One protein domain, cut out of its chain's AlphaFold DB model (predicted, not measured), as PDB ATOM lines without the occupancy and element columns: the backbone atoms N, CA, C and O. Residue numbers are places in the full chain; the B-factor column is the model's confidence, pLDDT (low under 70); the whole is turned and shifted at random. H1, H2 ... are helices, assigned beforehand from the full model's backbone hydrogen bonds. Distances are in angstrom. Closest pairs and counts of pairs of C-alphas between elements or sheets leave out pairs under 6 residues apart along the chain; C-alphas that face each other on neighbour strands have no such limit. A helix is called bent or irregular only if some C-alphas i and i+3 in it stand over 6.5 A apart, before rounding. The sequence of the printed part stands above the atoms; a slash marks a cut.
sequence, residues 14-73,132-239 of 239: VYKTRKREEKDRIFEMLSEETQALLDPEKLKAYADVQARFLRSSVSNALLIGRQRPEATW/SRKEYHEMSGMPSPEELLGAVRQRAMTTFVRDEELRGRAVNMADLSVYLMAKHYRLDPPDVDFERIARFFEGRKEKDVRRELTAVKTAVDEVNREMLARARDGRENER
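AT A GLANCE: This is residues 14 to 73 and 132 to 239 of the 239 residues of an uncharacterized protein of Eubacterium pyruvativorans (UniProt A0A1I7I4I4). The two longest helices, H7 and H1, meet near the first residues of H7 and the last of H1 as an L, with H3 packed on both. The hairpin of H4 and H5 crosses H7 farther along, H2 packs between H3 and H5, and short H6 covers the beginning of H2; residues 14 to 25 of H1 stick out. The printed part has 168 residues with seven named helices, H1 to H7 along the chain, and no named strand: all helix, mostly crossed. It is compact, with a radius of gyration of the C-alphas of 17.5 A and spans of 60 by 41 by 25 A.

HOW THE PARTS SIT: H7, residues 206 to 237, touches H4, residues 145 to 162, with its residues 215 to 223 alone, opposite ways at a steep tilt of 43 degrees; the closest C-alphas, of Ala 156 and Ala 219, are 5.3 A apart. H5, residues 167 to 184, touches H7 at a steep tilt of 52 degrees, closest at the C-alphas of Ser 177 and Val 216, 5.2 A. H4 and H5 form a hairpin at a shallow tilt of 31 degrees, closest at the C-alphas of Val 161 and Arg 167, 4.4 A. H1, residues 14 to 38, touches H7 with residues 31 to 35 alone, about perpendicular at 89 degrees, closest at the C-alphas of Thr 34 and Glu 206, 6.0 A. H3, residues 58 to 67, touches H1, closest at the C-alphas of Glu 33 and Leu 62, 6.2 A, and touches H7, closest at those of Val 58 and Thr 214, 6.0 A. H2, residues 40 to 52, touches H5, closest at the C-alphas of Ala 51 and Leu 180, 4.6 A. H6, residues 194 to 199, touches H2, closest at the C-alphas of Pro 40 and Glu 195, 5.0 A. H1 and H4 are apart. Each O i to N i+4 pair is within hydrogen-bond range in H2, H3 and H6; the counts are 19 of 21 in H1, 13 of 14 in H4, 12 of 14 in H5 and 27 of 28 in H7.

IN THESE COORDINATES: H7 is 46.7 A long, from C-alpha 206 at (187.853, 255.460, 168.155) to C-alpha 237 at (153.857, 247.944, 199.291). H1, 37.6 A, begins at C-alpha 14 (210.510, 260.358, 188.671). H4 measures 26.1 A, H5 25.5 A, H2 18.6 A, H3 14.3 A and H6 8.6 A. H5 is irregular, with C-alphas 168 and 171 8.0 A apart.

THE WHOLE: The C-alphas farthest apart, of Val 14 and Glu 238, are 60.6 A apart. Residues 74 to 131 are not printed; C-alphas 73 and 132 are 11.6 A apart across the cut. Of the links printed whole, none is long. Residue 132 and residues 237 to 239 have pLDDT under 70.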
ATOM      1  N   VAL A  14     210.647 261.794 188.978       83.75
ATOM      2  CA  VAL A  14     210.510 260.358 188.671       83.75
ATOM      3  C   VAL A  14     209.057 259.899 188.845       83.75
ATOM      4  O   VAL A  14     208.517 259.185 187.995       83.75
ATOM      5  N   TYR A  15     208.377 260.349 189.906       79.44
ATOM      6  CA  TYR A  15     206.964 260.036 190.129       79.44
ATOM      7  C   TYR A  15     206.057 260.566 189.007       79.44
ATOM      8  O   TYR A  15     205.201 259.825 188.511       79.44
ATOM      9  N   LYS A  16     206.245 261.827 188.592       85.50
ATOM     10  CA  LYS A  16     205.485 262.445 187.493       85.50
ATOM     11  C   LYS A  16     205.707 261.712 186.172       85.50
ATOM     12  O   LYS A  16     204.726 261.391 185.503       85.50
ATOM     13  N   THR A  17     206.957 261.408 185.824       88.06
ATOM     14  CA  THR A  17     207.301 260.686 184.589       88.06
ATOM     15  C   THR A  17     206.664 259.304 184.570       88.06
ATOM     16  O   THR A  17     205.933 258.982 183.637       88.06
ATOM     17  N   ARG A  18     206.797 258.529 185.655       86.44
ATOM     18  CA  ARG A  18     206.161 257.207 185.768       86.44
ATOM     19  C   ARG A  18     204.639 257.274 185.616       86.44
ATOM     20  O   ARG A  18     204.042 256.390 185.005       86.44
ATOM     21  N   LYS A  19     203.998 258.303 186.182       87.12
ATOM     22  CA  LYS A  19     202.548 258.509 186.054       87.12
ATOM     23  C   LYS A  19     202.127 258.888 184.640       87.12
ATOM     24  O   LYS A  19     201.087 258.420 184.183       87.12
ATOM     25  N   ARG A  20     202.936 259.687 183.946       88.12
ATOM     26  CA  ARG A  20     202.728 260.003 182.534       88.12
ATOM     27  C   ARG A  20     202.837 258.748 181.671       88.12
ATOM     28  O   ARG A  20     201.892 258.449 180.962       88.12
ATOM     29  N   GLU A  21     203.896 257.962 181.823       90.19
ATOM     30  CA  GLU A  21     204.071 256.709 181.075       90.19
ATOM     31  C   GLU A  21     202.962 255.683 181.349       90.19
ATOM     32  O   GLU A  21     202.507 254.995 180.443       90.19
ATOM     33  N   GLU A  22     202.511 255.552 182.603       90.88
ATOM     34  CA  GLU A  22     201.379 254.682 182.961       90.88
ATOM     35  C   GLU A  22     200.094 255.117 182.242       90.88
ATOM     36  O   GLU A  22     199.341 254.273 181.757       90.88
ATOM     37  N   LYS A  23     199.876 256.430 182.131       91.94
ATOM     38  CA  LYS A  23     198.749 257.007 181.404       91.94
ATOM     39  C   LYS A  23     198.904 256.847 179.889       91.94
ATOM     40  O   LYS A  23     197.942 256.474 179.234       91.94
ATOM     41  N   ASP A  24     200.085 257.058 179.329       93.31
ATOM     42  CA  ASP A  24     200.308 256.892 177.890       93.31
ATOM     43  C   ASP A  24     200.070 255.427 177.478       93.31
ATOM     44  O   ASP A  24     199.276 255.166 176.576       93.31
ATOM     45  N   ARG A  25     200.604 254.464 178.248       93.75
ATOM     46  CA  ARG A  25     200.368 253.024 178.033       93.75
ATOM     47  C   ARG A  25     198.892 252.630 178.104       93.75
ATOM     48  O   ARG A  25     198.450 251.782 177.334       93.75
ATOM     49  N   ILE A  26     198.116 253.202 179.033       95.94
ATOM     50  CA  ILE A  26     196.691 252.850 179.143       95.94
ATOM     51  C   ILE A  26     195.880 253.396 177.963       95.94
ATOM     52  O   ILE A  26     194.921 252.755 177.537       95.94
ATOM     53  N   PHE A  27     196.248 254.567 177.431       95.44
ATOM     54  CA  PHE A  27     195.581 255.138 176.262       95.44
ATOM     55  C   PHE A  27     195.976 254.438 174.966       95.44
ATOM     56  O   PHE A  27     195.106 254.258 174.118       95.44
ATOM     57  N   GLU A  28     197.228 254.001 174.840       97.44
ATOM     58  CA  GLU A  28     197.682 253.142 173.742       97.44
ATOM     59  C   GLU A  28     196.914 251.815 173.741       97.44
ATOM     60  O   GLU A  28     196.246 251.501 172.762       97.44
ATOM     61  N   MET A  29     196.858 251.118 174.883       97.62
ATOM     62  CA  MET A  29     196.053 249.901 175.028       97.62
ATOM     63  C   MET A  29     194.578 250.148 174.684       97.62
ATOM     64  O   MET A  29     193.954 249.360 173.983       97.62
ATOM     65  N   LEU A  30     193.995 251.252 175.155       97.69
ATOM     66  CA  LEU A  30     192.607 251.583 174.837       97.69
ATOM     67  C   LEU A  30     192.394 251.833 173.335       97.69
ATOM     68  O   LEU A  30     191.328 251.497 172.814       97.69
ATOM     69  N   SER A  31     193.368 252.443 172.661       98.00
ATOM     70  CA  SER A  31     193.348 252.675 171.216       98.00
ATOM     71  C   SER A  31     193.375 251.350 170.459       98.00
ATOM     72  O   SER A  31     192.441 251.079 169.701       98.00
ATOM     73  N   GLU A  32     194.336 250.475 170.771       98.38
ATOM     74  CA  GLU A  32     194.453 249.126 170.201       98.38
ATOM     75  C   GLU A  32     193.159 248.319 170.364       98.38
ATOM     76  O   GLU A  32     192.600 247.822 169.387       98.38
ATOM     77  N   GLU A  33     192.621 248.246 171.585       98.50
ATOM     78  CA  GLU A  33     191.414 247.461 171.863       98.50
ATOM     79  C   GLU A  33     190.165 248.046 171.203       98.50
ATOM     80  O   GLU A  33     189.237 247.308 170.890       98.50
ATOM     81  N   THR A  34     190.121 249.362 170.968       98.62
ATOM     82  CA  THR A  34     189.005 249.966 170.227       98.62
ATOM     83  C   THR A  34     189.089 249.634 168.739       98.62
ATOM     84  O   THR A  34     188.062 249.368 168.122       98.62
ATOM     85  N   GLN A  35     190.294 249.635 168.160       98.25
ATOM     86  CA  GLN A  35     190.513 249.261 166.758       98.25
ATOM     87  C   GLN A  35     190.248 247.770 166.524       98.25
ATOM     88  O   GLN A  35     189.686 247.396 165.497       98.25
ATOM     89  N   ALA A  36     190.570 246.926 167.507       98.31
ATOM     90  CA  ALA A  36     190.296 245.496 167.460       98.31
ATOM     91  C   ALA A  36     188.796 245.164 167.354       98.31
ATOM     92  O   ALA A  36     188.462 244.059 166.954       98.31
ATOM     93  N   LEU A  37     187.878 246.097 167.644       98.62
ATOM     94  CA  LEU A  37     186.427 245.873 167.517       98.62
ATOM     95  C   LEU A  37     185.926 245.761 166.067       98.62
ATOM     96  O   LEU A  37     184.738 245.518 165.861       98.62
ATOM     97  N   LEU A  38     186.804 245.954 165.078       98.12
ATOM     98  CA  LEU A  38     186.542 245.600 163.679       98.12
ATOM     99  C   LEU A  38     186.505 244.079 163.459       98.12
ATOM    100  O   LEU A  38     185.945 243.619 162.469       98.12
ATOM    101  N   ASP A  39     187.085 243.311 164.379       98.56
ATOM    102  CA  ASP A  39     186.975 241.858 164.430       98.56
ATOM    103  C   ASP A  39     185.679 241.483 165.196       98.56
ATOM    104  O   ASP A  39     185.504 241.889 166.358       98.56
ATOM    105  N   PRO A  40     184.736 240.752 164.569       98.62
ATOM    106  CA  PRO A  40     183.452 240.398 165.178       98.62
ATOM    107  C   PRO A  40     183.589 239.580 166.468       98.62
ATOM    108  O   PRO A  40     182.840 239.788 167.430       98.62
ATOM    109  N   GLU A  41     184.560 238.675 166.532       98.56
ATOM    110  CA  GLU A  41     184.858 237.851 167.695       98.56
ATOM    111  C   GLU A  41     185.398 238.703 168.846       98.56
ATOM    112  O   GLU A  41     185.005 238.510 170.004       98.56
ATOM    113  N   LYS A  42     186.246 239.694 168.547       98.62
ATOM    114  CA  LYS A  42     186.720 240.676 169.538       98.62
ATOM    115  C   LYS A  42     185.593 241.569 170.034       98.62
ATOM    116  O   LYS A  42     185.504 241.813 171.239       98.62
ATOM    117  N   LEU A  43     184.698 242.008 169.150       98.81
ATOM    118  CA  LEU A  43     183.519 242.777 169.540       98.81
ATOM    119  C   LEU A  43     182.601 241.974 170.468       98.81
ATOM    120  O   LEU A  43     182.138 242.493 171.488       98.81
ATOM    121  N   LYS A  44     182.379 240.694 170.161       98.69
ATOM    122  CA  LYS A  44     181.624 239.793 171.031       98.69
ATOM    123  C   LYS A  44     182.317 239.591 172.382       98.69
ATOM    124  O   LYS A  44     181.654 239.662 173.417       98.69
ATOM    125  N   ALA A  45     183.636 239.396 172.398       98.62
ATOM    126  CA  ALA A  45     184.405 239.271 173.637       98.62
ATOM    127  C   ALA A  45     184.301 240.538 174.506       98.62
ATOM    128  O   ALA A  45     184.074 240.447 175.715       98.62
ATOM    129  N   TYR A  46     184.376 241.725 173.896       98.75
ATOM    130  CA  TYR A  46     184.088 242.988 174.576       98.75
ATOM    131  C   TYR A  46     182.664 243.007 175.152       98.75
ATOM    132  O   TYR A  46     182.485 243.370 176.315       98.75
ATOM    133  N   ALA A  47     181.653 242.604 174.375       98.75
ATOM    134  CA  ALA A  47     180.261 242.599 174.821       98.75
ATOM    135  C   ALA A  47     180.054 241.671 176.031       98.75
ATOM    136  O   ALA A  47     179.368 242.042 176.984       98.75
ATOM    137  N   ASP A  48     180.711 240.509 176.046       98.56
ATOM    138  CA  ASP A  48     180.690 239.570 177.171       98.56
ATOM    139  C   ASP A  48     181.284 240.194 178.452       98.56
ATOM    140  O   ASP A  48     180.707 240.070 179.541       98.56
ATOM    141  N   VAL A  49     182.394 240.933 178.335       98.69
ATOM    142  CA  VAL A  49     183.008 241.658 179.463       98.69
ATOM    143  C   VAL A  49     182.133 242.833 179.914       98.69
ATOM    144  O   VAL A  49     181.883 242.993 181.112       98.69
ATOM    145  N   GLN A  50     181.624 243.639 178.980       98.75
ATOM    146  CA  GLN A  50     180.763 244.785 179.278       98.75
ATOM    147  C   GLN A  50     179.455 244.346 179.945       98.75
ATOM    148  O   GLN A  50     179.003 245.023 180.863       98.75
ATOM    149  N   ALA A  51     178.872 243.209 179.556       97.94
ATOM    150  CA  ALA A  51     177.687 242.649 180.204       97.94
ATOM    151  C   ALA A  51     177.959 242.253 181.664       97.94
ATOM    152  O   ALA A  51     177.135 242.487 182.553       97.94
ATOM    153  N   ARG A  52     179.142 241.692 181.945       96.12
ATOM    154  CA  ARG A  52     179.556 241.344 183.312       96.12
ATOM    155  C   ARG A  52     179.780 242.590 184.168       96.12
ATOM    156  O   ARG A  52     179.313 242.649 185.304       96.12
ATOM    157  N   PHE A  53     180.420 243.607 183.599       96.62
ATOM    158  CA  PHE A  53     180.700 244.888 184.246       96.62
ATOM    159  C   PHE A  53     179.787 246.003 183.722       96.62
ATOM    160  O   PHE A  53     180.261 247.067 183.335       96.62
ATOM    161  N   LEU A  54     178.466 245.779 183.739       94.81
ATOM    162  CA  LEU A  54     177.472 246.631 183.063       94.81
ATOM    163  C   LEU A  54     177.596 248.135 183.364       94.81
ATOM    164  O   LEU A  54     177.392 248.967 182.483       94.81
ATOM    165  N   ARG A  55     177.965 248.489 184.600       93.94
ATOM    166  CA  ARG A  55     178.102 249.888 185.040       93.94
ATOM    167  C   ARG A  55     179.469 250.506 184.740       93.94
ATOM    168  O   ARG A  55     179.611 251.725 184.829       93.94
ATOM    169  N   SER A  56     180.472 249.701 184.393       96.12
ATOM    170  CA  SER A  56     181.780 250.204 183.976       96.12
ATOM    171  C   SER A  56     181.665 250.982 182.667       96.12
ATOM    172  O   SER A  56     180.796 250.724 181.829       96.12
ATOM    173  N   SER A  57     182.552 251.959 182.480       97.56
ATOM    174  CA  SER A  57     182.681 252.634 181.190       97.56
ATOM    175  C   SER A  57     183.140 251.652 180.111       97.56
ATOM    176  O   SER A  57     183.835 250.683 180.414       97.56
ATOM    177  N   VAL A  58     182.822 251.958 178.851       98.56
ATOM    178  CA  VAL A  58     183.301 251.196 177.684       98.56
ATOM    179  C   VAL A  58     184.819 251.072 177.701       98.56
ATOM    180  O   VAL A  58     185.354 249.982 177.539       98.56
ATOM    181  N   SER A  59     185.519 252.176 177.983       98.25
ATOM    182  CA  SER A  59     186.975 252.161 178.093       98.25
ATOM    183  C   SER A  59     187.460 251.182 179.156       98.25
ATOM    184  O   SER A  59     188.391 250.428 178.918       98.25
ATOM    185  N   ASN A  60     186.811 251.154 180.320       98.44
ATOM    186  CA  ASN A  60     187.185 250.231 181.381       98.44
ATOM    187  C   ASN A  60     186.832 248.779 181.042       98.44
ATOM    188  O   ASN A  60     187.607 247.899 181.390       98.44
ATOM    189  N   ALA A  61     185.723 248.510 180.349       98.62
ATOM    190  CA  ALA A  61     185.401 247.161 179.886       98.62
ATOM    191  C   ALA A  61     186.430 246.642 178.867       98.62
ATOM    192  O   ALA A  61     186.881 245.508 179.003       98.62
ATOM    193  N   LEU A  62     186.874 247.478 177.920       98.75
ATOM    194  CA  LEU A  62     187.962 247.143 176.988       98.75
ATOM    195  C   LEU A  62     189.271 246.846 177.736       98.75
ATOM    196  O   LEU A  62     189.879 245.796 177.545       98.75
ATOM    197  N   LEU A  63     189.661 247.727 178.663       98.62
ATOM    198  CA  LEU A  63     190.873 247.551 179.468       98.62
ATOM    199  C   LEU A  63     190.819 246.286 180.335       98.62
ATOM    200  O   LEU A  63     191.826 245.586 180.457       98.62
ATOM    201  N   ILE A  64     189.663 245.972 180.929       98.62
ATOM    202  CA  ILE A  64     189.461 244.723 181.671       98.62
ATOM    203  C   ILE A  64     189.589 243.532 180.723       98.62
ATOM    204  O   ILE A  64     190.339 242.611 181.030       98.62
ATOM    205  N   GLY A  65     188.902 243.553 179.577       98.50
ATOM    206  CA  GLY A  65     188.927 242.465 178.599       98.50
ATOM    207  C   GLY A  65     190.339 242.135 178.124       98.50
ATOM    208  O   GLY A  65     190.709 240.967 178.049       98.50
ATOM    209  N   ARG A  66     191.166 243.161 177.919       98.12
ATOM    210  CA  ARG A  66     192.561 243.006 177.511       98.12
ATOM    211  C   ARG A  66     193.464 242.398 178.579       98.12
ATOM    212  O   ARG A  66     194.362 241.617 178.269       98.12
ATOM    213  N   GLN A  67     193.267 242.792 179.833       98.19
ATOM    214  CA  GLN A  67     194.166 242.431 180.934       98.19
ATOM    215  C   GLN A  67     193.725 241.159 181.663       98.19
ATOM    216  O   GLN A  67     194.563 240.384 182.124       98.19
ATOM    217  N   ARG A  68     192.413 240.963 181.814       97.75
ATOM    218  CA  ARG A  68     191.805 239.857 182.557       97.75
ATOM    219  C   ARG A  68     190.362 239.613 182.076       97.75
ATOM    220  O   ARG A  68     189.419 239.967 182.789       97.75
ATOM    221  N   PRO A  69     190.168 238.977 180.907       96.94
ATOM    222  CA  PRO A  69     188.838 238.747 180.326       96.94
ATOM    223  C   PRO A  69     187.922 237.909 181.226       96.94
ATOM    224  O   PRO A  69     186.702 238.055 181.178       96.94
ATOM    225  N   GLU A  70     188.501 237.104 182.118       95.19
ATOM    226  CA  GLU A  70     187.784 236.234 183.057       95.19
ATOM    227  C   GLU A  70     187.419 236.921 184.384       95.19
ATOM    228  O   GLU A  70     186.843 236.286 185.264       95.19
ATOM    229  N   ALA A  71     187.767 238.201 184.574       95.62
ATOM    230  CA  ALA A  71     187.542 238.895 185.841       95.62
ATOM    231  C   ALA A  71     186.056 238.915 186.215       95.62
ATOM    232  O   ALA A  71     185.198 239.128 185.361       95.62
ATOM    233  N   THR A  72     185.737 238.744 187.492       93.00
ATOM    234  CA  THR A  72     184.356 238.648 187.993       93.00
ATOM    235  C   THR A  72     184.043 239.655 189.085       93.00
ATOM    236  O   THR A  72     182.894 240.080 189.207       93.00
ATOM    237  N   TRP A  73     185.046 240.082 189.852       94.88
ATOM    238  CA  TRP A  73     184.862 241.041 190.928       94.88
ATOM    239  C   TRP A  73     186.125 241.863 191.106       94.88
ATOM    240  O   TRP A  73     187.100 241.397 191.680       94.88
ATOM    241  N   SER A 132     177.465 235.547 195.759       69.75
ATOM    242  CA  SER A 132     176.099 235.058 195.595       69.75
ATOM    243  C   SER A 132     175.283 236.133 194.881       69.75
ATOM    244  O   SER A 132     174.763 237.061 195.502       69.75
ATOM    245  N   ARG A 133     175.203 236.035 193.557       73.56
ATOM    246  CA  ARG A 133     174.309 236.847 192.748       73.56
ATOM    247  C   ARG A 133     173.041 236.033 192.555       73.56
ATOM    248  O   ARG A 133     173.127 234.933 192.028       73.56
ATOM    249  N   LYS A 134     171.905 236.564 193.013       81.50
ATOM    250  CA  LYS A 134     170.603 235.940 192.759       81.50
ATOM    251  C   LYS A 134     170.433 235.739 191.260       81.50
ATOM    252  O   LYS A 134     170.702 236.675 190.496       81.50
ATOM    253  N   GLU A 135     169.996 234.551 190.874       85.88
ATOM    254  CA  GLU A 135     169.589 234.295 189.499       85.88
ATOM    255  C   GLU A 135     168.335 235.116 189.186       85.88
ATOM    256  O   GLU A 135     167.561 235.458 190.084       85.88
ATOM    257  N   TYR A 136     168.134 235.467 187.915       89.06
ATOM    258  CA  TYR A 136     167.048 236.370 187.519       89.06
ATOM    259  C   TYR A 136     165.675 235.890 188.014       89.06
ATOM    260  O   TYR A 136     164.899 236.673 188.556       89.06
ATOM    261  N   HIS A 137     165.411 234.584 187.915       86.12
ATOM    262  CA  HIS A 137     164.157 233.971 188.358       86.12
ATOM    263  C   HIS A 137     163.959 233.986 189.888       86.12
ATOM    264  O   HIS A 137     162.847 233.787 190.366       86.12
ATOM    265  N   GLU A 138     165.015 234.214 190.675       87.12
ATOM    266  CA  GLU A 138     164.954 234.327 192.142       87.12
ATOM    267  C   GLU A 138     164.700 235.773 192.603       87.12
ATOM    268  O   GLU A 138     164.553 236.057 193.800       87.12
ATOM    269  N   MET A 139     164.705 236.725 191.668       88.56
ATOM    270  CA  MET A 139     164.518 238.142 191.949       88.56
ATOM    271  C   MET A 139     163.027 238.495 191.943       88.56
ATOM    272  O   MET A 139     162.430 238.774 190.910       88.56
ATOM    273  N   SER A 140     162.428 238.528 193.133       87.62
ATOM    274  CA  SER A 140     161.039 238.965 193.331       87.62
ATOM    275  C   SER A 140     160.780 240.367 192.768       87.62
ATOM    276  O   SER A 140     161.564 241.285 193.022       87.62
ATOM    277  N   GLY A 141     159.651 240.535 192.074       88.38
ATOM    278  CA  GLY A 141     159.202 241.814 191.506       88.38
ATOM    279  C   GLY A 141     159.869 242.205 190.183       88.38
ATOM    280  O   GLY A 141     159.590 243.284 189.665       88.38
ATOM    281  N   MET A 142     160.752 241.363 189.638       92.44
ATOM    282  CA  MET A 142     161.283 241.559 188.290       92.44
ATOM    283  C   MET A 142     160.226 241.189 187.235       92.44
ATOM    284  O   MET A 142     159.425 240.285 187.480       92.44
ATOM    285  N   PRO A 143     160.219 241.861 186.069       94.25
ATOM    286  CA  PRO A 143     159.371 241.460 184.947       94.25
ATOM    287  C   PRO A 143     159.800 240.095 184.385       94.25
ATOM    288  O   PRO A 143     160.808 239.520 184.800       94.25
ATOM    289  N   SER A 144     159.057 239.563 183.416       94.94
ATOM    290  CA  SER A 144     159.529 238.397 182.667       94.94
ATOM    291  C   SER A 144     160.796 238.730 181.853       94.94
ATOM    292  O   SER A 144     161.012 239.891 181.480       94.94
ATOM    293  N   PRO A 145     161.636 237.728 181.519       95.94
ATOM    294  CA  PRO A 145     162.775 237.930 180.625       95.94
ATOM    295  C   PRO A 145     162.391 238.601 179.299       95.94
ATOM    296  O   PRO A 145     163.089 239.503 178.845       95.94
ATOM    297  N   GLU A 146     161.262 238.216 178.699       96.06
ATOM    298  CA  GLU A 146     160.784 238.794 177.439       96.06
ATOM    299  C   GLU A 146     160.448 240.285 177.584       96.06
ATOM    300  O   GLU A 146     160.908 241.102 176.785       96.06
ATOM    301  N   GLU A 147     159.724 240.665 178.640       96.19
ATOM    302  CA  GLU A 147     159.395 242.065 178.925       96.19
ATOM    303  C   GLU A 147     160.647 242.905 179.207       96.19
ATOM    304  O   GLU A 147     160.759 244.031 178.719       96.19
ATOM    305  N   LEU A 148     161.617 242.363 179.955       97.12
ATOM    306  CA  LEU A 148     162.891 243.038 180.209       97.12
ATOM    307  C   LEU A 148     163.644 243.308 178.905       97.12
ATOM    308  O   LEU A 148     164.072 244.436 178.650       97.12
ATOM    309  N   LEU A 149     163.835 242.268 178.091       97.62
ATOM    310  CA  LEU A 149     164.588 242.361 176.845       97.62
ATOM    311  C   LEU A 149     163.854 243.243 175.820       97.62
ATOM    312  O   LEU A 149     164.491 244.049 175.135       97.62
ATOM    313  N   GLY A 150     162.521 243.184 175.780       97.62
ATOM    314  CA  GLY A 150     161.676 244.083 174.994       97.62
ATOM    315  C   GLY A 150     161.822 245.550 175.410       97.62
ATOM    316  O   GLY A 150     162.015 246.417 174.553       97.62
ATOM    317  N   ALA A 151     161.831 245.834 176.717       97.88
ATOM    318  CA  ALA A 151     162.037 247.184 177.242       97.88
ATOM    319  C   ALA A 151     163.429 247.739 176.888       97.88
ATOM    320  O   ALA A 151     163.549 248.903 176.493       97.88
ATOM    321  N   VAL A 152     164.477 246.908 176.964       98.25
ATOM    322  CA  VAL A 152     165.832 247.283 176.524       98.25
ATOM    323  C   VAL A 152     165.853 247.612 175.037       98.25
ATOM    324  O   VAL A 152     166.366 248.669 174.662       98.25
ATOM    325  N   ARG A 153     165.258 246.759 174.192       97.88
ATOM    326  CA  ARG A 153     165.177 247.008 172.746       97.88
ATOM    327  C   ARG A 153     164.484 248.338 172.460       97.88
ATOM    328  O   ARG A 153     165.015 249.148 171.706       97.88
ATOM    329  N   GLN A 154     163.339 248.603 173.090       96.81
ATOM    330  CA  GLN A 154     162.588 249.847 172.899       96.81
ATOM    331  C   GLN A 154     163.385 251.087 173.333       96.81
ATOM    332  O   GLN A 154     163.420 252.083 172.600       96.81
ATOM    333  N   ARG A 155     164.044 251.040 174.501       96.25
ATOM    334  CA  ARG A 155     164.890 252.139 174.993       96.25
ATOM    335  C   ARG A 155     166.040 252.407 174.030       96.25
ATOM    336  O   ARG A 155     166.221 253.548 173.610       96.25
ATOM    337  N   ALA A 156     166.765 251.362 173.634       95.56
ATOM    338  CA  ALA A 156     167.887 251.480 172.711       95.56
ATOM    339  C   ALA A 156     167.444 252.041 171.350       95.56
ATOM    340  O   ALA A 156     168.018 253.018 170.875       95.56
ATOM    341  N   MET A 157     166.366 251.509 170.765       95.50
ATOM    342  CA  MET A 157     165.808 252.013 169.504       95.50
ATOM    343  C   MET A 157     165.449 253.499 169.586       95.50
ATOM    344  O   MET A 157     165.773 254.262 168.679       95.50
ATOM    345  N   THR A 158     164.828 253.929 170.685       93.12
ATOM    346  CA  THR A 158     164.459 255.337 170.884       93.12
ATOM    347  C   THR A 158     165.693 256.238 170.920       93.12
ATOM    348  O   THR A 158     165.685 257.305 170.308       93.12
ATOM    349  N   THR A 159     166.760 255.803 171.592       89.19
ATOM    350  CA  THR A 159     168.037 256.525 171.641       89.19
ATOM    351  C   THR A 159     168.672 256.630 170.254       89.19
ATOM    352  O   THR A 159     169.017 257.727 169.824       89.19
ATOM    353  N   PHE A 160     168.779 255.519 169.519       89.94
ATOM    354  CA  PHE A 160     169.510 255.487 168.248       89.94
ATOM    355  C   PHE A 160     168.746 256.071 167.057       89.94
ATOM    356  O   PHE A 160     169.369 256.614 166.155       89.94
ATOM    357  N   VAL A 161     167.413 256.001 167.025       88.81
ATOM    358  CA  VAL A 161     166.619 256.577 165.918       88.81
ATOM    359  C   VAL A 161     166.586 258.110 165.968       88.81
ATOM    360  O   VAL A 161     166.459 258.768 164.927       88.81
ATOM    361  N   ARG A 162     166.691 258.679 167.175       86.44
ATOM    362  CA  ARG A 162     166.752 260.130 167.397       86.44
ATOM    363  C   ARG A 162     168.091 260.731 166.979       86.44
ATOM    364  O   ARG A 162     168.124 261.910 166.646       86.44
ATOM    365  N   ASP A 163     169.151 259.931 166.969       84.44
ATOM    366  CA  ASP A 163     170.462 260.333 166.478       84.44
ATOM    367  C   ASP A 163     170.543 260.093 164.961       84.44
ATOM    368  O   ASP A 163     170.462 258.961 164.478       84.44
ATOM    369  N   GLU A 164     170.650 261.175 164.190       83.25
ATOM    370  CA  GLU A 164     170.664 261.121 162.728       83.25
ATOM    371  C   GLU A 164     171.854 260.315 162.182       83.25
ATOM    372  O   GLU A 164     171.688 259.578 161.208       83.25
ATOM    373  N   GLU A 165     173.012 260.360 162.853       82.81
ATOM    374  CA  GLU A 165     174.204 259.599 162.456       82.81
ATOM    375  C   GLU A 165     174.021 258.090 162.692       82.81
ATOM    376  O   GLU A 165     174.599 257.259 161.980       82.81
ATOM    377  N   LEU A 166     173.213 257.719 163.693       82.38
ATOM    378  CA  LEU A 166     173.083 256.337 164.172       82.38
ATOM    379  C   LEU A 166     171.817 255.635 163.691       82.38
ATOM    380  O   LEU A 166     171.739 254.406 163.771       82.38
ATOM    381  N   ARG A 167     170.846 256.377 163.149       86.69
ATOM    382  CA  ARG A 167     169.536 255.850 162.739       86.69
ATOM    383  C   ARG A 167     169.639 254.615 161.842       86.69
ATOM    384  O   ARG A 167     168.918 253.645 162.062       86.69
ATOM    385  N   GLY A 168     170.567 254.609 160.879       89.50
ATOM    386  CA  GLY A 168     170.785 253.480 159.957       89.50
ATOM    387  C   GLY A 168     171.318 252.196 160.611       89.50
ATOM    388  O   GLY A 168     171.374 251.151 159.969       89.50
ATOM    389  N   ARG A 169     171.708 252.269 161.886       92.19
ATOM    390  CA  ARG A 169     172.345 251.201 162.671       92.19
ATOM    391  C   ARG A 169     171.520 250.835 163.905       92.19
ATOM    392  O   ARG A 169     171.906 249.945 164.659       92.19
ATOM    393  N   ALA A 170     170.392 251.521 164.115       93.62
ATOM    394  CA  ALA A 170     169.620 251.476 165.351       93.62
ATOM    395  C   ALA A 170     169.211 250.055 165.751       93.62
ATOM    396  O   ALA A 170     169.363 249.697 166.914       93.62
ATOM    397  N   VAL A 171     168.767 249.237 164.790       95.19
ATOM    398  CA  VAL A 171     168.344 247.849 165.040       95.19
ATOM    399  C   VAL A 171     169.503 247.016 165.586       95.19
ATOM    400  O   VAL A 171     169.394 246.460 166.671       95.19
ATOM    401  N   ASN A 172     170.650 247.009 164.904       96.38
ATOM    402  CA  ASN A 172     171.816 246.233 165.333       96.38
ATOM    403  C   ASN A 172     172.370 246.698 166.690       96.38
ATOM    404  O   ASN A 172     172.757 245.878 167.518       96.38
ATOM    405  N   MET A 173     172.381 248.010 166.946       96.00
ATOM    406  CA  MET A 173     172.820 248.553 168.237       96.00
ATOM    407  C   MET A 173     171.811 248.264 169.360       96.00
ATOM    408  O   MET A 173     172.199 248.082 170.519       96.00
ATOM    409  N   ALA A 174     170.520 248.172 169.033       96.88
ATOM    410  CA  ALA A 174     169.498 247.702 169.956       96.88
ATOM    411  C   ALA A 174     169.659 246.207 170.257       96.88
ATOM    412  O   ALA A 174     169.634 245.842 171.429       96.88
ATOM    413  N   ASP A 175     169.918 245.361 169.261       97.94
ATOM    414  CA  ASP A 175     170.170 243.932 169.485       97.94
ATOM    415  C   ASP A 175     171.440 243.700 170.316       97.94
ATOM    416  O   ASP A 175     171.422 242.885 171.240       97.94
ATOM    417  N   LEU A 176     172.497 244.497 170.114       98.56
ATOM    418  CA  LEU A 176     173.661 244.488 171.004       98.56
ATOM    419  C   LEU A 176     173.292 244.893 172.440       98.56
ATOM    420  O   LEU A 176     173.776 244.289 173.395       98.56
ATOM    421  N   SER A 177     172.411 245.881 172.620       98.62
ATOM    422  CA  SER A 177     171.925 246.280 173.951       98.62
ATOM    423  C   SER A 177     171.169 245.128 174.629       98.62
ATOM    424  O   SER A 177     171.398 244.831 175.804       98.62
ATOM    425  N   VAL A 178     170.307 244.435 173.882       98.62
ATOM    426  CA  VAL A 178     169.571 243.257 174.364       98.62
ATOM    427  C   VAL A 178     170.536 242.125 174.727       98.62
ATOM    428  O   VAL A 178     170.391 241.531 175.795       98.62
ATOM    429  N   TYR A 179     171.566 241.880 173.912       98.81
ATOM    430  CA  TYR A 179     172.630 240.916 174.209       98.81
ATOM    431  C   TYR A 179     173.330 241.225 175.534       98.81
ATOM    432  O   TYR A 179     173.471 240.334 176.374       98.81
ATOM    433  N   LEU A 180     173.715 242.487 175.772       98.69
ATOM    434  CA  LEU A 180     174.339 242.882 177.037       98.69
ATOM    435  C   LEU A 180     173.425 242.593 178.234       98.69
ATOM    436  O   LEU A 180     173.899 242.066 179.240       98.69
ATOM    437  N   MET A 181     172.129 242.909 178.133       98.31
ATOM    438  CA  MET A 181     171.170 242.645 179.209       98.31
ATOM    439  C   MET A 181     171.002 241.145 179.468       98.31
ATOM    440  O   MET A 181     171.070 240.706 180.617       98.31
ATOM    441  N   ALA A 182     170.816 240.358 178.406       98.19
ATOM    442  CA  ALA A 182     170.642 238.917 178.514       98.19
ATOM    443  C   ALA A 182     171.859 238.276 179.193       98.19
ATOM    444  O   ALA A 182     171.730 237.609 180.218       98.19
ATOM    445  N   LYS A 183     173.071 238.593 178.722       97.50
ATOM    446  CA  LYS A 183     174.319 238.089 179.312       97.50
ATOM    447  C   LYS A 183     174.533 238.573 180.745       97.50
ATOM    448  O   LYS A 183     175.014 237.797 181.572       97.50
ATOM    449  N   HIS A 184     174.151 239.811 181.069       96.12
ATOM    450  CA  HIS A 184     174.248 240.350 182.428       96.12
ATOM    451  C   HIS A 184     173.458 239.518 183.445       96.12
ATOM    452  O   HIS A 184     173.904 239.377 184.589       96.12
ATOM    453  N   TYR A 185     172.320 238.972 183.016       95.81
ATOM    454  CA  TYR A 185     171.413 238.153 183.815       95.81
ATOM    455  C   TYR A 185     171.483 236.652 183.521       95.81
ATOM    456  O   TYR A 185     170.682 235.907 184.073       95.81
ATOM    457  N   ARG A 186     172.449 236.205 182.703       94.69
ATOM    458  CA  ARG A 186     172.607 234.796 182.289       94.69
ATOM    459  C   ARG A 186     171.364 234.221 181.590       94.69
ATOM    460  O   ARG A 186     171.083 233.036 181.701       94.69
ATOM    461  N   LEU A 187     170.642 235.071 180.871       95.62
ATOM    462  CA  LEU A 187     169.533 234.701 179.998       95.62
ATOM    463  C   LEU A 187     170.056 234.361 178.600       95.62
ATOM    464  O   LEU A 187     171.164 234.770 178.231       95.62
ATOM    465  N   ASP A 188     169.228 233.681 177.810       94.38
ATOM    466  CA  ASP A 188     169.526 233.413 176.408       94.38
ATOM    467  C   ASP A 188     169.580 234.733 175.623       94.38
ATOM    468  O   ASP A 188     168.602 235.491 175.601       94.38
ATOM    469  N   PRO A 189     170.731 235.070 175.017       94.25
ATOM    470  CA  PRO A 189     170.842 236.270 174.209       94.25
ATOM    471  C   PRO A 189     170.132 236.086 172.859       94.25
ATOM    472  O   PRO A 189     170.025 234.961 172.366       94.25
ATOM    473  N   PRO A 190     169.691 237.182 172.217       92.12
ATOM    474  CA  PRO A 190     169.246 237.122 170.833       92.12
ATOM    475  C   PRO A 190     170.417 236.757 169.917       92.12
ATOM    476  O   PRO A 190     171.585 236.935 170.277       92.12
ATOM    477  N   ASP A 191     170.090 236.314 168.706       93.06
ATOM    478  CA  ASP A 191     171.081 236.249 167.641       93.06
ATOM    479  C   ASP A 191     171.521 237.673 167.269       93.06
ATOM    480  O   ASP A 191     170.691 238.551 167.018       93.06
ATOM    481  N   VAL A 192     172.829 237.914 167.301       97.06
ATOM    482  CA  VAL A 192     173.427 239.221 167.029       97.06
ATOM    483  C   VAL A 192     174.406 239.075 165.884       97.06
ATOM    484  O   VAL A 192     175.409 238.372 165.985       97.06
ATOM    485  N   ASP A 193     174.155 239.836 164.825       97.69
ATOM    486  CA  ASP A 193     175.058 239.974 163.688       97.69
ATOM    487  C   ASP A 193     176.254 240.872 164.066       97.69
ATOM    488  O   ASP A 193     176.300 242.073 163.770       97.69
ATOM    489  N   PHE A 194     177.209 240.287 164.797       98.25
ATOM    490  CA  PHE A 194     178.439 240.963 165.216       98.25
ATOM    491  C   PHE A 194     179.286 241.406 164.021       98.25
ATOM    492  O   PHE A 194     179.940 242.441 164.110       98.25
ATOM    493  N   GLU A 195     179.229 240.691 162.895       98.25
ATOM    494  CA  GLU A 195     179.930 241.066 161.664       98.25
ATOM    495  C   GLU A 195     179.396 242.385 161.102       98.25
ATOM    496  O   GLU A 195     180.150 243.302 160.770       98.25
ATOM    497  N   ARG A 196     178.073 242.542 161.044       97.56
ATOM    498  CA  ARG A 196     177.455 243.801 160.628       97.56
ATOM    499  C   ARG A 196     177.718 244.941 161.603       97.56
ATOM    500  O   ARG A 196     177.927 246.063 161.145       97.56
ATOM    501  N   ILE A 197     177.735 244.686 162.913       97.75
ATOM    502  CA  ILE A 197     178.074 245.730 163.892       97.75
ATOM    503  C   ILE A 197     179.540 246.147 163.753       97.75
ATOM    504  O   ILE A 197     179.820 247.343 163.729       97.75
ATOM    505  N   ALA A 198     180.466 245.199 163.616       98.00
ATOM    506  CA  ALA A 198     181.886 245.495 163.448       98.00
ATOM    507  C   ALA A 198     182.143 246.353 162.196       98.00
ATOM    508  O   ALA A 198     182.830 247.373 162.277       98.00
ATOM    509  N   ARG A 199     181.473 246.047 161.073       97.06
ATOM    510  CA  ARG A 199     181.527 246.860 159.839       97.06
ATOM    511  C   ARG A 199     181.092 248.311 160.037       97.06
ATOM    512  O   ARG A 199     181.607 249.210 159.381       97.06
ATOM    513  N   PHE A 200     180.180 248.593 160.968       95.62
ATOM    514  CA  PHE A 200     179.809 249.976 161.285       95.62
ATOM    515  C   PHE A 200     180.962 250.790 161.884       95.62
ATOM    516  O   PHE A 200     180.921 252.026 161.859       95.62
ATOM    517  N   PHE A 201     181.986 250.142 162.431       96.12
ATOM    518  CA  PHE A 201     183.137 250.816 163.017       96.12
ATOM    519  C   PHE A 201     184.255 251.095 162.006       96.12
ATOM    520  O   PHE A 201     185.150 251.883 162.317       96.12
ATOM    521  N   GLU A 202     184.174 250.554 160.787       95.62
ATOM    522  CA  GLU A 202     185.156 250.798 159.728       95.62
ATOM    523  C   GLU A 202     185.312 252.293 159.421       95.62
ATOM    524  O   GLU A 202     184.343 253.041 159.272       95.62
ATOM    525  N   GLY A 203     186.568 252.747 159.357       95.25
ATOM    526  CA  GLY A 203     186.920 254.134 159.045       95.25
ATOM    527  C   GLY A 203     186.527 255.162 160.111       95.25
ATOM    528  O   GLY A 203     186.696 256.364 159.891       95.25
ATOM    529  N   ARG A 204     186.004 254.736 161.267       95.00
ATOM    530  CA  ARG A 204     185.521 255.657 162.297       95.00
ATOM    531  C   ARG A 204     186.565 255.951 163.350       95.00
ATOM    532  O   ARG A 204     187.393 255.117 163.702       95.00
ATOM    533  N   LYS A 205     186.494 257.161 163.903       97.00
ATOM    534  CA  LYS A 205     187.374 257.552 165.004       97.00
ATOM    535  C   LYS A 205     187.011 256.734 166.234       97.00
ATOM    536  O   LYS A 205     185.844 256.606 166.594       97.00
ATOM    537  N   GLU A 206     188.024 256.269 166.947       97.38
ATOM    538  CA  GLU A 206     187.853 255.460 168.155       97.38
ATOM    539  C   GLU A 206     186.964 256.118 169.219       97.38
ATOM    540  O   GLU A 206     186.211 255.452 169.927       97.38
ATOM    541  N   LYS A 207     187.036 257.451 169.339       95.69
ATOM    542  CA  LYS A 207     186.172 258.213 170.247       95.69
ATOM    543  C   LYS A 207     184.694 258.022 169.898       95.69
ATOM    544  O   LYS A 207     183.885 257.895 170.812       95.69
ATOM    545  N   ASP A 208     184.364 257.983 168.613       95.50
ATOM    546  CA  ASP A 208     182.990 257.847 168.132       95.50
ATOM    547  C   ASP A 208     182.501 256.405 168.317       95.50
ATOM    548  O   ASP A 208     181.401 256.197 168.825       95.50
ATOM    549  N   VAL A 209     183.364 255.413 168.060       97.38
ATOM    550  CA  VAL A 209     183.095 253.999 168.387       97.38
ATOM    551  C   VAL A 209     182.775 253.839 169.878       97.38
ATOM    552  O   VAL A 209     181.720 253.319 170.245       97.38
ATOM    553  N   ARG A 210     183.632 254.363 170.767       97.62
ATOM    554  CA  ARG A 210     183.405 254.297 172.220       97.62
ATOM    555  C   ARG A 210     182.166 255.083 172.663       97.62
ATOM    556  O   ARG A 210     181.486 254.649 173.594       97.62
ATOM    557  N   ARG A 211     181.850 256.216 172.022       95.31
ATOM    558  CA  ARG A 211     180.628 257.004 172.277       95.31
ATOM    559  C   ARG A 211     179.377 256.185 171.972       95.31
ATOM    560  O   ARG A 211     178.450 256.164 172.773       95.31
ATOM    561  N   GLU A 212     179.367 255.466 170.863       95.44
ATOM    562  CA  GLU A 212     178.214 254.658 170.475       95.44
ATOM    563  C   GLU A 212     178.021 253.429 171.342       95.44
ATOM    564  O   GLU A 212     176.912 253.173 171.806       95.44
ATOM    565  N   LEU A 213     179.102 252.724 171.662       97.88
ATOM    566  CA  LEU A 213     179.052 251.645 172.646       97.88
ATOM    567  C   LEU A 213     178.615 252.161 174.026       97.88
ATOM    568  O   LEU A 213     177.957 251.449 174.787       97.88
ATOM    569  N   THR A 214     178.923 253.424 174.342       97.44
ATOM    570  CA  THR A 214     178.432 254.075 175.560       97.44
ATOM    571  C   THR A 214     176.921 254.278 175.502       97.44
ATOM    572  O   THR A 214     176.255 254.030 176.507       97.44
ATOM    573  N   ALA A 215     176.360 254.667 174.354       95.56
ATOM    574  CA  ALA A 215     174.912 254.756 174.174       95.56
ATOM    575  C   ALA A 215     174.237 253.379 174.331       95.56
ATOM    576  O   ALA A 215     173.257 253.277 175.070       95.56
ATOM    577  N   VAL A 216     174.824 252.318 173.751       97.38
ATOM    578  CA  VAL A 216     174.354 250.923 173.893       97.38
ATOM    579  C   VAL A 216     174.254 250.552 175.372       97.38
ATOM    580  O   VAL A 216     173.169 250.266 175.874       97.38
ATOM    581  N   LYS A 217     175.364 250.621 176.122       97.56
ATOM    582  CA  LYS A 217     175.358 250.209 177.536       97.56
ATOM    583  C   LYS A 217     174.505 251.118 178.426       97.56
ATOM    584  O   LYS A 217     174.029 250.672 179.464       97.56
ATOM    585  N   THR A 218     174.307 252.383 178.046       96.81
ATOM    586  CA  THR A 218     173.509 253.337 178.835       96.81
ATOM    587  C   THR A 218     172.027 253.001 178.751       96.81
ATOM    588  O   THR A 218     171.373 252.967 179.789       96.81
ATOM    589  N   ALA A 219     171.523 252.645 177.565       96.06
ATOM    590  CA  ALA A 219     170.147 252.166 177.415       96.06
ATOM    591  C   ALA A 219     169.869 250.939 178.303       96.06
ATOM    592  O   ALA A 219     168.826 250.857 178.951       96.06
ATOM    593  N   VAL A 220     170.829 250.014 178.379       98.00
ATOM    594  CA  VAL A 220     170.737 248.810 179.219       98.00
ATOM    595  C   VAL A 220     170.734 249.162 180.707       98.00
ATOM    596  O   VAL A 220     169.877 248.698 181.454       98.00
ATOM    597  N   ASP A 221     171.679 249.991 181.148       96.62
ATOM    598  CA  ASP A 221     171.832 250.383 182.553       96.62
ATOM    599  C   ASP A 221     170.635 251.204 183.070       96.62
ATOM    600  O   ASP A 221     170.212 251.028 184.212       96.62
ATOM    601  N   GLU A 222     170.033 252.051 182.231       96.25
ATOM    602  CA  GLU A 222     168.795 252.767 182.562       96.25
ATOM    603  C   GLU A 222     167.627 251.817 182.824       96.25
ATOM    604  O   GLU A 222     167.035 251.871 183.903       96.25
ATOM    605  N   VAL A 223     167.340 250.908 181.886       97.44
ATOM    606  CA  VAL A 223     166.264 249.921 182.058       97.44
ATOM    607  C   VAL A 223     166.538 249.039 183.274       97.44
ATOM    608  O   VAL A 223     165.642 248.813 184.084       97.44
ATOM    609  N   ASN A 224     167.783 248.596 183.460       96.12
ATOM    610  CA  ASN A 224     168.175 247.794 184.614       96.12
ATOM    611  C   ASN A 224     167.857 248.502 185.940       96.12
ATOM    612  O   ASN A 224     167.235 247.924 186.830       96.12
ATOM    613  N   ARG A 225     168.247 249.777 186.074       95.00
ATOM    614  CA  ARG A 225     167.955 250.571 187.276       95.00
ATOM    615  C   ARG A 225     166.459 250.749 187.505       95.00
ATOM    616  O   ARG A 225     166.016 250.611 188.641       95.00
ATOM    617  N   GLU A 226     165.704 251.047 186.453       94.81
ATOM    618  CA  GLU A 226     164.254 251.232 186.537       94.81
ATOM    619  C   GLU A 226     163.554 249.955 187.019       94.81
ATOM    620  O   GLU A 226     162.729 250.018 187.930       94.81
ATOM    621  N   MET A 227     163.914 248.791 186.470       92.88
ATOM    622  CA  MET A 227     163.309 247.516 186.872       92.88
ATOM    623  C   MET A 227     163.689 247.127 188.301       92.88
ATOM    624  O   MET A 227     162.827 246.717 189.074       92.88
ATOM    625  N   LEU A 228     164.951 247.330 188.691       92.25
ATOM    626  CA  LEU A 228     165.396 247.093 190.065       92.25
ATOM    627  C   LEU A 228     164.684 248.001 191.079       92.25
ATOM    628  O   LEU A 228     164.391 247.550 192.187       92.25
ATOM    629  N   ALA A 229     164.410 249.259 190.720       92.12
ATOM    630  CA  ALA A 229     163.655 250.184 191.565       92.12
ATOM    631  C   ALA A 229     162.197 249.726 191.722       92.12
ATOM    632  O   ALA A 229     161.742 249.530 192.844       92.12
ATOM    633  N   ARG A 230     161.506 249.416 190.618       89.25
ATOM    634  CA  ARG A 230     160.122 248.903 190.646       89.25
ATOM    635  C   ARG A 230     159.984 247.624 191.476       89.25
ATOM    636  O   ARG A 230     159.071 247.511 192.289       89.25
ATOM    637  N   ALA A 231     160.918 246.687 191.317       87.56
ATOM    638  CA  ALA A 231     160.956 245.436 192.074       87.56
ATOM    639  C   ALA A 231     161.205 245.647 193.579       87.56
ATOM    640  O   ALA A 231     160.881 244.792 194.412       87.56
ATOM    641  N   ARG A 232     161.838 246.761 193.959       86.88
ATOM    642  CA  ARG A 232     162.000 247.151 195.360       86.88
ATOM    643  C   ARG A 232     160.711 247.757 195.908       86.88
ATOM    644  O   ARG A 232     160.249 247.274 196.936       86.88
ATOM    645  N   ASP A 233     160.128 248.722 195.206       85.06
ATOM    646  CA  ASP A 233     158.933 249.446 195.658       85.06
ATOM    647  C   ASP A 233     157.715 248.513 195.784       85.06
ATOM    648  O   ASP A 233     156.974 248.582 196.761       85.06
ATOM    649  N   GLY A 234     157.548 247.563 194.854       75.94
ATOM    650  CA  GLY A 234     156.484 246.554 194.933       75.94
ATOM    651  C   GLY A 234     156.546 245.708 196.210       75.94
ATOM    652  O   GLY A 234     155.520 245.455 196.831       75.94
ATOM    653  N   ARG A 235     157.754 245.359 196.673       74.94
ATOM    654  CA  ARG A 235     157.949 244.609 197.927       74.94
ATOM    655  C   ARG A 235     157.706 245.443 199.180       74.94
ATOM    656  O   ARG A 235     157.427 244.870 200.229       74.94
ATOM    657  N   GLU A 236     157.896 246.758 199.107       73.62
ATOM    658  CA  GLU A 236     157.609 247.667 200.222       73.62
ATOM    659  C   GLU A 236     156.093 247.891 200.369       73.62
ATOM    660  O   GLU A 236     155.625 248.024 201.493       73.62
ATOM    661  N   ASN A 237     155.323 247.820 199.275       66.56
ATOM    662  CA  ASN A 237     153.857 247.944 199.291       66.56
ATOM    663  C   ASN A 237     153.102 246.651 199.678       66.56
ATOM    664  O   ASN A 237     151.919 246.714 199.998       66.56
ATOM    665  N   GLU A 238     153.756 245.487 199.624       58.88
ATOM    666  CA  GLU A 238     153.192 244.179 200.018       58.88
ATOM    667  C   GLU A 238     153.408 243.830 201.508       58.88
ATOM    668  O   GLU A 238     152.944 242.784 201.965       58.88
ATOM    669  N   ARG A 239     154.136 244.670 202.257       54.59
ATOM    670  CA  ARG A 239     154.433 244.506 203.693       54.59
ATOM    671  C   ARG A 239     153.537 245.375 204.562       54.59
ATOM    672  O   ARG A 239     153.229 244.909 205.680       54.59
TER     673      ARG A 239